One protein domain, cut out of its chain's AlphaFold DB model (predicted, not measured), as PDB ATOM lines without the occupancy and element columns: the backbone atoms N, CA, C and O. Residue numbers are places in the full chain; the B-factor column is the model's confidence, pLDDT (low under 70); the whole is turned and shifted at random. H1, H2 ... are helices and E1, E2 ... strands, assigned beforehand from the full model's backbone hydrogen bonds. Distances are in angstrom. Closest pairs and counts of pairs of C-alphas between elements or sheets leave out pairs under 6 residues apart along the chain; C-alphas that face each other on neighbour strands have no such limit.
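AT A GLANCE: This is residues 454 to 575 of the 717 residues of a protein of Perkinsela sp. CCAP 1560/4 (UniProt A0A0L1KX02). A loose, drawn-out chain has the short helices H1 and H5 near each other at one end and the longest helix, H4, at the other, with the small strand pair E3 and E4 and the helices H2 and H3 between them. The hairpin of E1 and E2 lies to one side, apart from E3, E4, H2 and H3. The printed part has 122 residues, in the order H1 E1 E2 E3 H2 H3 H4 E4 H5; both two-strand sheets, E1 - E2 and E3 - E4, are antiparallel. The class is mixed, helices and strands, with under half of the residues in named elements. The whole is loose, with a radius of gyration of the C-alphas of 18.4 A, and flat, spanning 57 by 37 by 20 A.

HOW THE PARTS SIT: H1, residues 460 to 463, is close to but not clearly touching H5, residues 571 to 575; their closest C-alphas, of Leu 463 and Ile 574, are 7.1 A apart. E1, residues 474 to 479, and E2, residues 484 to 489, form an antiparallel hairpin at 145 degrees, with N 475 and O 488 2.8 A apart, within hydrogen-bond range. E3, residues 495 to 497, is antiparallel to E4, residues 550 to 552, at 150 degrees, with N 496 and O 551 at 2.8 A. H2, residues 504 to 511, touches H3, residues 515 to 520, about perpendicular at 85 degrees; the closest C-alphas, of Ala 508 and Val 515, are 5.4 A apart. H4, residues 523 to 536, is close to but not clearly touching H3, at a steep tilt of 65 degrees, opposite ways; the closest C-alphas, of Gln 519 and Leu 526, are 6.1 A apart. Every O i to N i+4 pair is within hydrogen-bond range in H2, H3 and H5, and 8 of 10 in H4; H1 is too short for one.

IN THESE COORDINATES: H1 begins at C-alpha 460 (190.351, 193.402, 117.492). E1 is 14.7 A long, E2 16.0 A, H2 10.8 A and H4 19.8 A. H5 ends at C-alpha 575 (191.173, 207.030, 113.770).

THE WHOLE: The two C-alphas farthest apart, of Ala 462 and Lys 535, are 57.2 A apart. The printed part has no cut. The links H4 to E4 and E4 to H5 are long. The model's pLDDT is under 70 at residues 471 to 488, 490 and 535 to 541.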
ATOM      1  N   THR A 454     190.854 193.963 126.571       90.56
ATOM      2  CA  THR A 454     190.132 194.868 125.664       90.56
ATOM      3  C   THR A 454     190.729 194.876 124.258       90.56
ATOM      4  O   THR A 454     189.985 195.082 123.299       90.56
ATOM      5  N   TYR A 455     192.011 194.519 124.126       91.31
ATOM      6  CA  TYR A 455     192.691 194.257 122.853       91.31
ATOM      7  C   TYR A 455     192.435 192.840 122.311       91.31
ATOM      8  O   TYR A 455     193.132 192.385 121.415       91.31
ATOM      9  N   HIS A 456     191.454 192.109 122.839       94.44
ATOM     10  CA  HIS A 456     191.070 190.786 122.331       94.44
ATOM     11  C   HIS A 456     189.562 190.672 122.086       94.44
ATOM     12  O   HIS A 456     188.994 189.581 122.068       94.44
ATOM     13  N   ARG A 457     188.888 191.810 121.888       92.44
ATOM     14  CA  ARG A 457     187.472 191.853 121.505       92.44
ATOM     15  C   ARG A 457     187.263 191.296 120.095       92.44
ATOM     16  O   ARG A 457     188.188 191.234 119.283       92.44
ATOM     17  N   VAL A 458     186.016 190.954 119.770       91.50
ATOM     18  CA  VAL A 458     185.629 190.634 118.386       91.50
ATOM     19  C   VAL A 458     186.051 191.798 117.475       91.50
ATOM     20  O   VAL A 458     185.885 192.958 117.847       91.50
ATOM     21  N   PHE A 459     186.639 191.484 116.318       93.56
ATOM     22  CA  PHE A 459     187.278 192.421 115.369       93.56
ATOM     23  C   PHE A 459     188.602 193.062 115.807       93.56
ATOM     24  O   PHE A 459     189.258 193.690 114.977       93.56
ATOM     25  N   SER A 460     189.062 192.859 117.043       93.94
ATOM     26  CA  SER A 460     190.351 193.402 117.492       93.94
ATOM     27  C   SER A 460     191.523 192.879 116.655       93.94
ATOM     28  O   SER A 460     192.420 193.641 116.302       93.94
ATOM     29  N   PHE A 461     191.456 191.620 116.206       93.69
ATOM     30  CA  PHE A 461     192.439 191.032 115.286       93.69
ATOM     31  C   PHE A 461     192.608 191.814 113.967       93.69
ATOM     32  O   PHE A 461     193.660 191.725 113.344       93.69
ATOM     33  N   ALA A 462     191.583 192.559 113.534       91.25
ATOM     34  CA  ALA A 462     191.590 193.339 112.297       91.25
ATOM     35  C   ALA A 462     191.864 194.835 112.531       91.25
ATOM     36  O   ALA A 462     192.284 195.528 111.605       91.25
ATOM     37  N   LEU A 463     191.596 195.344 113.739       92.06
ATOM     38  CA  LEU A 463     191.678 196.773 114.057       92.06
ATOM     39  C   LEU A 463     192.895 197.129 114.911       92.06
ATOM     40  O   LEU A 463     193.587 198.096 114.602       92.06
ATOM     41  N   ASP A 464     193.150 196.370 115.975       92.19
ATOM     42  CA  ASP A 464     194.138 196.719 116.999       92.19
ATOM     43  C   ASP A 464     195.498 196.056 116.765       92.19
ATOM     44  O   ASP A 464     196.514 196.562 117.240       92.19
ATOM     45  N   TRP A 465     195.541 194.952 116.014       92.44
ATOM     46  CA  TRP A 465     196.753 194.162 115.798       92.44
ATOM     47  C   TRP A 465     197.260 194.242 114.365       92.44
ATOM     48  O   TRP A 465     196.512 194.141 113.395       92.44
ATOM     49  N   LYS A 466     198.577 194.383 114.229       90.00
ATOM     50  CA  LYS A 466     199.294 194.146 112.977       90.00
ATOM     51  C   LYS A 466     199.514 192.640 112.819       90.00
ATOM     52  O   LYS A 466     199.724 191.957 113.824       90.00
ATOM     53  N   PRO A 467     199.564 192.125 111.580       87.12
ATOM     54  CA  PRO A 467     200.119 190.799 111.358       87.12
ATOM     55  C   PRO A 467     201.557 190.750 111.904       87.12
ATOM     56  O   PRO A 467     202.248 191.777 111.871       87.12
ATOM     57  N   PRO A 468     202.024 189.588 112.393       78.88
ATOM     58  CA  PRO A 468     203.394 189.442 112.859       78.88
ATOM     59  C   PRO A 468     204.340 189.772 111.702       78.88
ATOM     60  O   PRO A 468     204.360 189.108 110.668       78.88
ATOM     61  N   GLN A 469     205.086 190.857 111.864       78.75
ATOM     62  CA  GLN A 469     206.070 191.345 110.903       78.75
ATOM     63  C   GLN A 469     207.430 191.433 111.596       78.75
ATOM     64  O   GLN A 469     207.457 191.597 112.824       78.75
ATOM     65  N   PRO A 470     208.540 191.360 110.828       72.38
ATOM     66  CA  PRO A 470     209.868 191.636 111.352       72.38
ATOM     67  C   PRO A 470     209.846 192.909 112.190       72.38
ATOM     68  O   PRO A 470     209.243 193.907 111.783       72.38
ATOM     69  N   TYR A 471     210.458 192.860 113.366       65.44
ATOM     70  CA  TYR A 471     210.420 193.939 114.341       65.44
ATOM     71  C   TYR A 471     211.076 195.202 113.758       65.44
ATOM     72  O   TYR A 471     212.281 195.411 113.832       65.44
ATOM     73  N   GLY A 472     210.271 196.075 113.145       59.16
ATOM     74  CA  GLY A 472     210.739 197.326 112.534       59.16
ATOM     75  C   GLY A 472     211.046 198.436 113.545       59.16
ATOM     76  O   GLY A 472     211.500 199.508 113.162       59.16
ATOM     77  N   GLY A 473     210.776 198.191 114.831       58.88
ATOM     78  CA  GLY A 473     210.980 199.125 115.939       58.88
ATOM     79  C   GLY A 473     212.190 198.799 116.813       58.88
ATOM     80  O   GLY A 473     212.166 199.125 117.993       58.88
ATOM     81  N   THR A 474     213.210 198.103 116.309       61.59
ATOM     82  CA  THR A 474     214.430 197.781 117.073       61.59
ATOM     83  C   THR A 474     215.658 198.382 116.412       61.59
ATOM     84  O   THR A 474     215.885 198.216 115.216       61.59
ATOM     85  N   ARG A 475     216.477 199.073 117.205       65.19
ATOM     86  CA  ARG A 475     217.853 199.428 116.849       65.19
ATOM     87  C   ARG A 475     218.780 198.383 117.452       65.19
ATOM     88  O   ARG A 475     218.703 198.109 118.644       65.19
ATOM     89  N   PHE A 476     219.679 197.826 116.651       65.81
ATOM     90  CA  PHE A 476     220.715 196.938 117.170       65.81
ATOM     91  C   PHE A 476     221.847 197.771 117.767       65.81
ATOM     92  O   PHE A 476     222.509 198.522 117.049       65.81
ATOM     93  N   GLN A 477     222.069 197.650 119.074       65.62
ATOM     94  CA  GLN A 477     223.248 198.204 119.738       65.62
ATOM     95  C   GLN A 477     224.308 197.114 119.876       65.62
ATOM     96  O   GLN A 477     224.007 195.969 120.220       65.62
ATOM     97  N   TYR A 478     225.559 197.456 119.574       61.16
ATOM     98  CA  TYR A 478     226.673 196.528 119.715       61.16
ATOM     99  C   TYR A 478     227.131 196.521 121.173       61.16
ATOM    100  O   TYR A 478     227.594 197.542 121.680       61.16
ATOM    101  N   ASN A 479     226.989 195.386 121.857       62.66
ATOM    102  CA  ASN A 479     227.525 195.237 123.201       62.66
ATOM    103  C   ASN A 479     229.014 194.884 123.104       62.66
ATOM    104  O   ASN A 479     229.370 193.754 122.768       62.66
ATOM    105  N   THR A 480     229.878 195.842 123.434       55.34
ATOM    106  CA  THR A 480     231.339 195.682 123.417       55.34
ATOM    107  C   THR A 480     231.853 194.663 124.438       55.34
ATOM    108  O   THR A 480     232.895 194.066 124.199       55.34
ATOM    109  N   LYS A 481     231.124 194.400 125.536       56.25
ATOM    110  CA  LYS A 481     231.496 193.395 126.552       56.25
ATOM    111  C   LYS A 481     231.085 191.967 126.179       56.25
ATOM    112  O   LYS A 481     231.752 191.026 126.587       56.25
ATOM    113  N   ALA A 482     229.991 191.796 125.433       56.09
ATOM    114  CA  ALA A 482     229.464 190.476 125.059       56.09
ATOM    115  C   ALA A 482     229.780 190.065 123.610       56.09
ATOM    116  O   ALA A 482     229.413 188.964 123.206       56.09
ATOM    117  N   GLY A 483     230.386 190.952 122.809       58.66
ATOM    118  CA  GLY A 483     230.700 190.698 121.398       58.66
ATOM    119  C   GLY A 483     229.471 190.431 120.518       58.66
ATOM    120  O   GLY A 483     229.590 189.805 119.471       58.66
ATOM    121  N   ARG A 484     228.271 190.854 120.944       66.25
ATOM    122  CA  ARG A 484     226.994 190.540 120.278       66.25
ATOM    123  C   ARG A 484     226.136 191.785 120.078       66.25
ATOM    124  O   ARG A 484     226.144 192.706 120.898       66.25
ATOM    125  N   ARG A 485     225.360 191.796 118.991       64.94
ATOM    126  CA  ARG A 485     224.312 192.794 118.740       64.94
ATOM    127  C   ARG A 485     223.095 192.482 119.605       64.94
ATOM    128  O   ARG A 485     222.603 191.360 119.592       64.94
ATOM    129  N   VAL A 486     222.613 193.474 120.345       67.75
ATOM    130  CA  VAL A 486     221.402 193.378 121.166       67.75
ATOM    131  C   VAL A 486     220.327 194.256 120.540       67.75
ATOM    132  O   VAL A 486     220.580 195.418 120.215       67.75
ATOM    133  N   ALA A 487     219.134 193.697 120.345       66.62
ATOM    134  CA  ALA A 487     217.984 194.442 119.857       66.62
ATOM    135  C   ALA A 487     217.445 195.348 120.975       66.62
ATOM    136  O   ALA A 487     216.965 194.863 121.997       66.62
ATOM    137  N   VAL A 488     217.522 196.664 120.779       68.56
ATOM    138  CA  VAL A 488     216.981 197.669 121.702       68.56
ATOM    139  C   VAL A 488     215.738 198.292 121.061       68.56
ATOM    140  O   VAL A 488     215.836 198.787 119.933       68.56
ATOM    141  N   PRO A 489     214.565 198.280 121.723       70.50
ATOM    142  CA  PRO A 489     213.369 198.922 121.183       70.50
ATOM    143  C   PRO A 489     213.605 200.417 120.892       70.50
ATOM    144  O   PRO A 489     214.349 201.090 121.601       70.50
ATOM    145  N   THR A 490     212.976 200.961 119.848       69.00
ATOM    146  CA  THR A 490     213.072 202.384 119.479       69.00
ATOM    147  C   THR A 490     212.335 203.283 120.463       69.00
ATOM    148  O   THR A 490     212.783 204.396 120.717       69.00
ATOM    149  N   GLU A 491     211.232 202.794 121.032       73.75
ATOM    150  CA  GLU A 491     210.458 203.463 122.078       73.75
ATOM    151  C   GLU A 491     210.556 202.632 123.357       73.75
ATOM    152  O   GLU A 491     210.013 201.528 123.431       73.75
ATOM    153  N   THR A 492     211.284 203.143 124.349       80.50
ATOM    154  CA  THR A 492     211.564 202.434 125.606       80.50
ATOM    155  C   THR A 492     210.960 203.173 126.787       80.50
ATOM    156  O   THR A 492     210.859 204.401 126.770       80.50
ATOM    157  N   ALA A 493     210.538 202.420 127.801       79.94
ATOM    158  CA  ALA A 493     210.138 202.995 129.073       79.94
ATOM    159  C   ALA A 493     211.329 203.742 129.700       79.94
ATOM    160  O   ALA A 493     212.481 203.333 129.550       79.94
ATOM    161  N   GLN A 494     211.043 204.854 130.377       82.88
ATOM    162  CA  GLN A 494     212.042 205.626 131.130       82.88
ATOM    163  C   GLN A 494     212.232 205.090 132.554       82.88
ATOM    164  O   GLN A 494     213.259 205.351 133.174       82.88
ATOM    165  N   TYR A 495     211.251 204.326 133.039       84.62
ATOM    166  CA  TYR A 495     211.214 203.763 134.379       84.62
ATOM    167  C   TYR A 495     210.935 202.257 134.319       84.62
ATOM    168  O   TYR A 495     210.221 201.798 133.426       84.62
ATOM    169  N   GLU A 496     211.494 201.507 135.265       85.06
ATOM    170  CA  GLU A 496     211.287 200.070 135.465       85.06
ATOM    171  C   GLU A 496     210.554 199.840 136.793       85.06
ATOM    172  O   GLU A 496     210.947 200.392 137.821       85.06
ATOM    173  N   ASP A 497     209.512 199.008 136.780       85.25
ATOM    174  CA  ASP A 497     208.743 198.671 137.984       85.25
ATOM    175  C   ASP A 497     209.536 197.759 138.935       85.25
ATOM    176  O   ASP A 497     210.161 196.778 138.511       85.25
ATOM    177  N   VAL A 498     209.435 198.032 140.238       84.62
ATOM    178  CA  VAL A 498     210.097 197.278 141.308       84.62
ATOM    179  C   VAL A 498     209.156 196.209 141.882       84.62
ATOM    180  O   VAL A 498     208.081 196.474 142.434       84.62
ATOM    181  N   SER A 499     209.560 194.945 141.775       83.31
ATOM    182  CA  SER A 499     208.821 193.802 142.329       83.31
ATOM    183  C   SER A 499     209.056 193.667 143.843       83.31
ATOM    184  O   SER A 499     210.063 194.154 144.354       83.31
ATOM    185  N   PRO A 500     208.168 192.993 144.601       78.06
ATOM    186  CA  PRO A 500     208.282 192.902 146.063       78.06
ATOM    187  C   PRO A 500     209.577 192.260 146.561       78.06
ATOM    188  O   PRO A 500     210.036 192.591 147.648       78.06
ATOM    189  N   CYS A 501     210.174 191.392 145.745       81.00
ATOM    190  CA  CYS A 501     211.414 190.685 146.045       81.00
ATOM    191  C   CYS A 501     212.642 191.283 145.332       81.00
ATOM    192  O   CYS A 501     213.701 190.660 145.337       81.00
ATOM    193  N   ASP A 502     212.511 192.446 144.681       85.62
ATOM    194  CA  ASP A 502     213.598 193.024 143.889       85.62
ATOM    195  C   ASP A 502     214.648 193.704 144.783       85.62
ATOM    196  O   ASP A 502     214.338 194.568 145.608       85.62
ATOM    197  N   THR A 503     215.912 193.339 144.573       87.88
ATOM    198  CA  THR A 503     217.117 194.023 145.072       87.88
ATOM    199  C   THR A 503     217.859 194.713 143.921       87.88
ATOM    200  O   THR A 503     217.617 194.405 142.747       87.88
ATOM    201  N   TRP A 504     218.809 195.609 144.217       85.81
ATOM    202  CA  TRP A 504     219.601 196.303 143.184       85.81
ATOM    203  C   TRP A 504     220.255 195.340 142.182       85.81
ATOM    204  O   TRP A 504     220.195 195.572 140.974       85.81
ATOM    205  N   ALA A 505     220.814 194.228 142.667       86.19
ATOM    206  CA  ALA A 505     221.431 193.201 141.832       86.19
ATOM    207  C   ALA A 505     220.427 192.538 140.875       86.19
ATOM    208  O   ALA A 505     220.716 192.377 139.687       86.19
ATOM    209  N   THR A 506     219.227 192.197 141.360       88.25
ATOM    210  CA  THR A 506     218.194 191.558 140.524       88.25
ATOM    211  C   THR A 506     217.700 192.481 139.408       88.25
ATOM    212  O   THR A 506     217.526 192.036 138.270       88.25
ATOM    213  N   VAL A 507     217.538 193.777 139.697       85.12
ATOM    214  CA  VAL A 507     217.057 194.768 138.726       85.12
ATOM    215  C   VAL A 507     218.150 195.115 137.711       85.12
ATOM    216  O   VAL A 507     217.889 195.121 136.505       85.12
ATOM    217  N   ALA A 508     219.399 195.288 138.158       85.88
ATOM    218  CA  ALA A 508     220.544 195.498 137.273       85.88
ATOM    219  C   ALA A 508     220.744 194.317 136.305       85.88
ATOM    220  O   ALA A 508     220.909 194.516 135.098       85.88
ATOM    221  N   HIS A 509     220.621 193.079 136.802       86.44
ATOM    222  CA  HIS A 509     220.686 191.875 135.973       86.44
ATOM    223  C   HIS A 509     219.547 191.812 134.938       86.44
ATOM    224  O   HIS A 509     219.789 191.509 133.767       86.44
ATOM    225  N   ARG A 510     218.311 192.159 135.332       85.12
ATOM    226  CA  ARG A 510     217.136 192.198 134.438       85.12
ATOM    227  C   ARG A 510     217.320 193.173 133.269       85.12
ATOM    228  O   ARG A 510     216.957 192.844 132.136       85.12
ATOM    229  N   MET A 511     217.903 194.341 133.533       82.94
ATOM    230  CA  MET A 511     218.149 195.391 132.533       82.94
ATOM    231  C   MET A 511     219.470 195.221 131.765       82.94
ATOM    232  O   MET A 511     219.679 195.859 130.729       82.94
ATOM    233  N   GLY A 512     220.359 194.344 132.241       82.25
ATOM    234  CA  GLY A 512     221.685 194.134 131.665       82.25
ATOM    235  C   GLY A 512     222.619 195.335 131.853       82.25
ATOM    236  O   GLY A 512     223.322 195.697 130.913       82.25
ATOM    237  N   THR A 513     222.594 195.964 133.029       86.75
ATOM    238  CA  THR A 513     223.464 197.088 133.446       86.75
ATOM    239  C   THR A 513     224.236 196.708 134.717       86.75
ATOM    240  O   THR A 513     223.963 195.659 135.307       86.75
ATOM    241  N   SER A 514     225.230 197.500 135.127       88.50
ATOM    242  CA  SER A 514     225.889 197.291 136.421       88.50
ATOM    243  C   SER A 514     225.042 197.852 137.568       88.50
ATOM    244  O   SER A 514     224.202 198.733 137.383       88.50
ATOM    245  N   VAL A 515     225.261 197.335 138.779       87.44
ATOM    246  CA  VAL A 515     224.589 197.846 139.984       87.44
ATOM    247  C   VAL A 515     224.961 199.308 140.238       87.44
ATOM    248  O   VAL A 515     224.088 200.108 140.548       87.44
ATOM    249  N   GLU A 516     226.225 199.676 140.028       86.31
ATOM    250  CA  GLU A 516     226.727 201.045 140.197       86.31
ATOM    251  C   GLU A 516     226.050 202.031 139.231       86.31
ATOM    252  O   GLU A 516     225.612 203.109 139.628       86.31
ATOM    253  N   GLU A 517     225.904 201.652 137.959       84.75
ATOM    254  CA  GLU A 517     225.228 202.465 136.937       84.75
ATOM    255  C   GLU A 517     223.737 202.643 137.254       84.75
ATOM    256  O   GLU A 517     223.164 203.713 137.055       84.75
ATOM    257  N   LEU A 518     223.102 201.605 137.796       86.12
ATOM    258  CA  LEU A 518     221.715 201.680 138.234       86.12
ATOM    259  C   LEU A 518     221.542 202.565 139.484       86.12
ATOM    260  O   LEU A 518     220.577 203.324 139.569       86.12
ATOM    261  N   GLN A 519     222.474 202.486 140.434       87.19
ATOM    262  CA  GLN A 519     222.479 203.287 141.659       87.19
ATOM    263  C   GLN A 519     222.744 204.771 141.380       87.19
ATOM    264  O   GLN A 519     222.058 205.627 141.927       87.19
ATOM    265  N   THR A 520     223.686 205.074 140.486       87.31
ATOM    266  CA  THR A 520     223.986 206.448 140.038       87.31
ATOM    267  C   THR A 520     222.830 207.086 139.271       87.31
ATOM    268  O   THR A 520     222.614 208.287 139.371       87.31
ATOM    269  N   ALA A 521     222.027 206.300 138.548       84.88
ATOM    270  CA  ALA A 521     220.796 206.798 137.934       84.88
ATOM    271  C   ALA A 521     219.661 207.071 138.945       84.88
ATOM    272  O   ALA A 521     218.683 207.722 138.585       84.88
ATOM    273  N   ASN A 522     219.770 206.577 140.186       88.56
ATOM    274  CA  ASN A 522     218.726 206.606 141.217       88.56
ATOM    275  C   ASN A 522     219.306 206.990 142.598       88.56
ATOM    276  O   ASN A 522     219.116 206.280 143.594       88.56
ATOM    277  N   GLU A 523     220.060 208.096 142.660       85.62
ATOM    278  CA  GLU A 523     220.772 208.545 143.872       85.62
ATOM    279  C   GLU A 523     219.845 208.808 145.071       85.62
ATOM    280  O   GLU A 523     220.231 208.601 146.224       85.62
ATOM    281  N   ASP A 524     218.608 209.223 144.809       84.88
ATOM    282  CA  ASP A 524     217.568 209.504 145.800       84.88
ATOM    283  C   ASP A 524     217.054 208.232 146.499       84.88
ATOM    284  O   ASP A 524     216.784 208.228 147.703       84.88
ATOM    285  N   VAL A 525     216.945 207.125 145.761       83.00
ATOM    286  CA  VAL A 525     216.597 205.811 146.320       83.00
ATOM    287  C   VAL A 525     217.799 205.224 147.055       83.00
ATOM    288  O   VAL A 525     217.645 204.664 148.142       83.00
ATOM    289  N   LEU A 526     219.005 205.401 146.507       82.56
ATOM    290  CA  LEU A 526     220.247 204.957 147.134       82.56
ATOM    291  C   LEU A 526     220.452 205.598 148.514       82.56
ATOM    292  O   LEU A 526     220.776 204.882 149.459       82.56
ATOM    293  N   THR A 527     220.209 206.904 148.662       82.12
ATOM    294  CA  THR A 527     220.351 207.596 149.958       82.12
ATOM    295  C   THR A 527     219.383 207.052 151.008       82.12
ATOM    296  O   THR A 527     219.791 206.802 152.143       82.12
ATOM    297  N   LYS A 528     218.125 206.778 150.633       82.25
ATOM    298  CA  LYS A 528     217.128 206.159 151.531       82.25
ATOM    299  C   LYS A 528     217.524 204.743 151.950       82.25
ATOM    300  O   LYS A 528     217.376 204.375 153.115       82.25
ATOM    301  N   VAL A 529     218.046 203.953 151.010       80.31
ATOM    302  CA  VAL A 529     218.546 202.600 151.283       80.31
ATOM    303  C   VAL A 529     219.765 202.654 152.206       80.31
ATOM    304  O   VAL A 529     219.803 201.925 153.191       80.31
ATOM    305  N   GLN A 530     220.726 203.546 151.958       80.50
ATOM    306  CA  GLN A 530     221.921 203.708 152.793       80.50
ATOM    307  C   GLN A 530     221.581 204.170 154.218       80.50
ATOM    308  O   GLN A 530     222.136 203.634 155.179       80.50
ATOM    309  N   GLU A 531     220.626 205.092 154.383       78.56
ATOM    310  CA  GLU A 531     220.142 205.503 155.706       78.56
ATOM    311  C   GLU A 531     219.497 204.325 156.457       78.56
ATOM    312  O   GLU A 531     219.730 204.137 157.653       78.56
ATOM    313  N   TYR A 532     218.733 203.482 155.761       76.50
ATOM    314  CA  TYR A 532     218.126 202.290 156.349       76.50
ATOM    315  C   TYR A 532     219.165 201.216 156.719       76.50
ATOM    316  O   TYR A 532     219.125 200.666 157.820       76.50
ATOM    317  N   VAL A 533     220.139 200.954 155.844       77.31
ATOM    318  CA  VAL A 533     221.226 199.987 156.085       77.31
ATOM    319  C   VAL A 533     222.089 200.412 157.271       77.31
ATOM    320  O   VAL A 533     222.449 199.563 158.085       77.31
ATOM    321  N   SER A 534     222.344 201.717 157.429       73.31
ATOM    322  CA  SER A 534     223.080 202.262 158.580       73.31
ATOM    323  C   SER A 534     222.403 201.975 159.930       73.31
ATOM    324  O   SER A 534     223.074 201.963 160.961       73.31
ATOM    325  N   LYS A 535     221.087 201.704 159.924       67.56
ATOM    326  CA  LYS A 535     220.279 201.400 161.115       67.56
ATOM    327  C   LYS A 535     220.057 199.898 161.335       67.56
ATOM    328  O   LYS A 535     219.937 199.489 162.485       67.56
ATOM    329  N   CYS A 536     219.985 199.090 160.272       57.97
ATOM    330  CA  CYS A 536     219.473 197.712 160.355       57.97
ATOM    331  C   CYS A 536     220.444 196.604 159.902       57.97
ATOM    332  O   CYS A 536     220.164 195.444 160.186       57.97
ATOM    333  N   GLY A 537     221.578 196.938 159.272       60.44
ATOM    334  CA  GLY A 537     222.605 195.971 158.866       60.44
ATOM    335  C   GLY A 537     222.250 195.133 157.628       60.44
ATOM    336  O   GLY A 537     221.164 194.575 157.526       60.44
ATOM    337  N   ASP A 538     223.230 195.035 156.729       57.78
ATOM    338  CA  ASP A 538     223.276 194.305 155.449       57.78
ATOM    339  C   ASP A 538     222.620 194.993 154.215       57.78
ATOM    340  O   ASP A 538     221.394 195.000 154.072       57.78
ATOM    341  N   PRO A 539     223.417 195.602 153.305       61.81
ATOM    342  CA  PRO A 539     222.926 196.308 152.115       61.81
ATOM    343  C   PRO A 539     222.407 195.405 150.989       61.81
ATOM    344  O   PRO A 539     221.571 195.852 150.200       61.81
ATOM    345  N   ASP A 540     222.858 194.151 150.907       58.53
ATOM    346  CA  ASP A 540     222.612 193.298 149.733       58.53
ATOM    347  C   ASP A 540     221.250 192.580 149.762       58.53
ATOM    348  O   ASP A 540     220.761 192.106 148.733       58.53
ATOM    349  N   LEU A 541     220.583 192.564 150.922       60.00
ATOM    350  CA  LEU A 541     219.261 191.955 151.135       60.00
ATOM    351  C   LEU A 541     218.117 192.981 151.199       60.00
ATOM    352  O   LEU A 541     216.975 192.639 151.522       60.00
ATOM    353  N   VAL A 542     218.395 194.251 150.895       70.81
ATOM    354  CA  VAL A 542     217.392 195.312 150.993       70.81
ATOM    355  C   VAL A 542     216.415 195.253 149.820       70.81
ATOM    356  O   VAL A 542     216.769 195.489 148.665       70.81
ATOM    357  N   LEU A 543     215.150 194.983 150.145       77.50
ATOM    358  CA  LEU A 543     214.041 194.991 149.193       77.50
ATOM    359  C   LEU A 543     213.720 196.422 148.757       77.50
ATOM    360  O   LEU A 543     213.245 197.240 149.551       77.50
ATOM    361  N   LEU A 544     213.935 196.706 147.474       78.31
ATOM    362  CA  LEU A 544     213.788 198.036 146.885       78.31
ATOM    363  C   LEU A 544     212.358 198.566 146.943       78.31
ATOM    364  O   LEU A 544     212.161 199.771 147.089       78.31
ATOM    365  N   ARG A 545     211.362 197.671 146.918       79.00
ATOM    366  CA  ARG A 545     209.943 198.048 146.957       79.00
ATOM    367  C   ARG A 545     209.539 198.791 148.232       79.00
ATOM    368  O   ARG A 545     208.504 199.441 148.264       79.00
ATOM    369  N   ARG A 546     210.355 198.732 149.288       77.06
ATOM    370  CA  ARG A 546     210.145 199.533 150.504       77.06
ATOM    371  C   ARG A 546     210.436 201.024 150.304       77.06
ATOM    372  O   ARG A 546     210.001 201.828 151.121       77.06
ATOM    373  N   PHE A 547     211.181 201.384 149.260       82.50
ATOM    374  CA  PHE A 547     211.712 202.734 149.055       82.50
ATOM    375  C   PHE A 547     211.252 203.371 147.744       82.50
ATOM    376  O   PHE A 547     211.147 204.599 147.686       82.50
ATOM    377  N   ALA A 548     210.986 202.562 146.715       83.38
ATOM    378  CA  ALA A 548     210.508 203.022 145.418       83.38
ATOM    379  C   ALA A 548     209.652 201.957 144.716       83.38
ATOM    380  O   ALA A 548     210.002 200.776 144.712       83.38
ATOM    381  N   ASP A 549     208.567 202.397 144.075       83.50
ATOM    382  CA  ASP A 549     207.742 201.551 143.200       83.50
ATOM    383  C   ASP A 549     208.343 201.419 141.792       83.50
ATOM    384  O   ASP A 549     208.126 200.417 141.111       83.50
ATOM    385  N   THR A 550     209.128 202.412 141.365       87.38
ATOM    386  CA  THR A 550     209.756 202.485 140.040       87.38
ATOM    387  C   THR A 550     211.174 203.044 140.131       87.38
ATOM    388  O   THR A 550     211.414 203.953 140.924       87.38
ATOM    389  N   LEU A 551     212.087 202.568 139.281       87.12
ATOM    390  CA  LEU A 551     213.455 203.087 139.140       87.12
ATOM    391  C   LEU A 551     213.683 203.693 137.756       87.12
ATOM    392  O   LEU A 551     213.191 203.164 136.763       87.12
ATOM    393  N   VAL A 552     214.472 204.761 137.674       88.69
ATOM    394  CA  VAL A 552     214.957 205.352 136.421       88.69
ATOM    395  C   VAL A 552     215.881 204.365 135.711       88.69
ATOM    396  O   VAL A 552     216.814 203.822 136.308       88.69
ATOM    397  N   ILE A 553     215.633 204.153 134.419       85.44
ATOM    398  CA  ILE A 553     216.429 203.256 133.580       85.44
ATOM    399  C   ILE A 553     217.667 204.005 133.059       85.44
ATOM    400  O   ILE A 553     217.518 205.022 132.373       85.44
ATOM    401  N   PRO A 554     218.892 203.503 133.299       86.12
ATOM    402  CA  PRO A 554     220.098 204.153 132.807       86.12
ATOM    403  C   PRO A 554     220.211 204.058 131.275       86.12
ATOM    404  O   PRO A 554     219.804 203.084 130.631       86.12
ATOM    405  N   SER A 555     220.792 205.085 130.649       81.62
ATOM    406  CA  SER A 555     220.843 205.243 129.185       81.62
ATOM    407  C   SER A 555     221.735 204.233 128.460       81.62
ATOM    408  O   SER A 555     221.758 204.224 127.227       81.62
ATOM    409  N   ASN A 556     222.454 203.388 129.187       81.69
ATOM    410  CA  ASN A 556     223.291 202.299 128.689       81.69
ATOM    411  C   ASN A 556     222.667 200.906 128.924       81.69
ATOM    412  O   ASN A 556     223.253 199.908 128.508       81.69
ATOM    413  N   ALA A 557     221.478 200.824 129.541       83.12
ATOM    414  CA  ALA A 557     220.775 199.562 129.748       83.12
ATOM    415  C   ALA A 557     220.513 198.866 128.406       83.12
ATOM    416  O   ALA A 557     219.941 199.470 127.488       83.12
ATOM    417  N   LEU A 558     220.923 197.599 128.319       79.19
ATOM    418  CA  LEU A 558     220.874 196.783 127.104       79.19
ATOM    419  C   LEU A 558     219.495 196.166 126.864       79.19
ATOM    420  O   LEU A 558     219.121 195.916 125.720       79.19
ATOM    421  N   ARG A 559     218.741 195.902 127.935       82.75
ATOM    422  CA  ARG A 559     217.409 195.294 127.883       82.75
ATOM    423  C   ARG A 559     216.404 196.244 128.508       82.75
ATOM    424  O   ARG A 559     216.291 196.321 129.725       82.75
ATOM    425  N   ARG A 560     215.669 196.964 127.663       83.94
ATOM    426  CA  ARG A 560     214.640 197.917 128.092       83.94
ATOM    427  C   ARG A 560     213.264 197.428 127.702       83.94
ATOM    428  O   ARG A 560     213.105 196.833 126.633       83.94
ATOM    429  N   ARG A 561     212.274 197.725 128.540       86.31
ATOM    430  CA  ARG A 561     210.877 197.462 128.206       86.31
ATOM    431  C   ARG A 561     210.411 198.403 127.099       86.31
ATOM    432  O   ARG A 561     210.701 199.603 127.161       86.31
ATOM    433  N   PRO A 562     209.697 197.895 126.088       85.25
ATOM    434  CA  PRO A 562     209.058 198.752 125.109       85.25
ATOM    435  C   PRO A 562     207.892 199.523 125.749       85.25
ATOM    436  O   PRO A 562     207.183 199.007 126.612       85.25
ATOM    437  N   LEU A 563     207.679 200.767 125.313       86.94
ATOM    438  CA  LEU A 563     206.587 201.616 125.820       86.94
ATOM    439  C   LEU A 563     205.197 201.111 125.386       86.94
ATOM    440  O   LEU A 563     204.184 201.365 126.025       86.94
ATOM    441  N   SER A 564     205.130 200.405 124.262       86.12
ATOM    442  CA  SER A 564     203.903 199.791 123.765       86.12
ATOM    443  C   SER A 564     204.230 198.482 123.065       86.12
ATOM    444  O   SER A 564     205.360 198.262 122.625       86.12
ATOM    445  N   HIS A 565     203.245 197.592 122.966       87.44
ATOM    446  CA  HIS A 565     203.455 196.348 122.241       87.44
ATOM    447  C   HIS A 565     203.734 196.657 120.752       87.44
ATOM    448  O   HIS A 565     202.935 197.339 120.109       87.44
ATOM    449  N   PRO A 566     204.815 196.131 120.154       82.69
ATOM    450  CA  PRO A 566     205.263 196.482 118.793       82.69
ATOM    451  C   PRO A 566     204.213 196.226 117.702       82.69
ATOM    452  O   PRO A 566     204.085 196.974 116.720       82.69
ATOM    453  N   TRP A 567     203.446 195.150 117.874       87.69
ATOM    454  CA  TRP A 567     202.393 194.750 116.946       87.69
ATOM    455  C   TRP A 567     201.052 195.439 117.194       87.69
ATOM    456  O   TRP A 567     200.144 195.245 116.393       87.69
ATOM    457  N   LEU A 568     200.920 196.282 118.222       90.19
ATOM    458  CA  LEU A 568     199.725 197.109 118.353       90.19
ATOM    459  C   LEU A 568     199.714 198.197 117.273       90.19
ATOM    460  O   LEU A 568     200.731 198.812 116.918       90.19
ATOM    461  N   ILE A 569     198.532 198.430 116.720       88.56
ATOM    462  CA  ILE A 569     198.247 199.554 115.842       88.56
ATOM    463  C   ILE A 569     197.938 200.757 116.731       88.56
ATOM    464  O   ILE A 569     197.148 200.683 117.671       88.56
ATOM    465  N   SER A 570     198.558 201.900 116.439       86.19
ATOM    466  CA  SER A 570     198.260 203.116 117.185       86.19
ATOM    467  C   SER A 570     196.808 203.543 116.947       86.19
ATOM    468  O   SER A 570     196.345 203.648 115.808       86.19
ATOM    469  N   LYS A 571     196.082 203.850 118.028       85.69
ATOM    470  CA  LYS A 571     194.686 204.321 117.952       85.69
ATOM    471  C   LYS A 571     194.542 205.567 117.077       85.69
ATOM    472  O   LYS A 571     193.532 205.731 116.396       85.69
ATOM    473  N   SER A 572     195.562 206.429 117.058       84.75
ATOM    474  CA  SER A 572     195.636 207.591 116.165       84.75
ATOM    475  C   SER A 572     195.598 207.186 114.693       84.75
ATOM    476  O   SER A 572     194.858 207.790 113.924       84.75
ATOM    477  N   ARG A 573     196.314 206.124 114.312       84.75
ATOM    478  CA  ARG A 573     196.324 205.603 112.944       84.75
ATOM    479  C   ARG A 573     194.967 205.016 112.559       84.75
ATOM    480  O   ARG A 573     194.460 205.341 111.493       84.75
ATOM    481  N   ILE A 574     194.335 204.226 113.427       85.94
ATOM    482  CA  ILE A 574     192.982 203.697 113.161       85.94
ATOM    483  C   ILE A 574     192.002 204.856 112.940       85.94
ATOM    484  O   ILE A 574     191.298 204.911 111.934       85.94
ATOM    485  N   ARG A 575     192.019 205.837 113.847       83.94
ATOM    486  CA  ARG A 575     191.173 207.030 113.770       83.94
ATOM    487  C   ARG A 575     191.389 207.819 112.475       83.94
ATOM    488  O   ARG A 575     190.423 208.168 111.808       83.94
TER     489      ARG A 575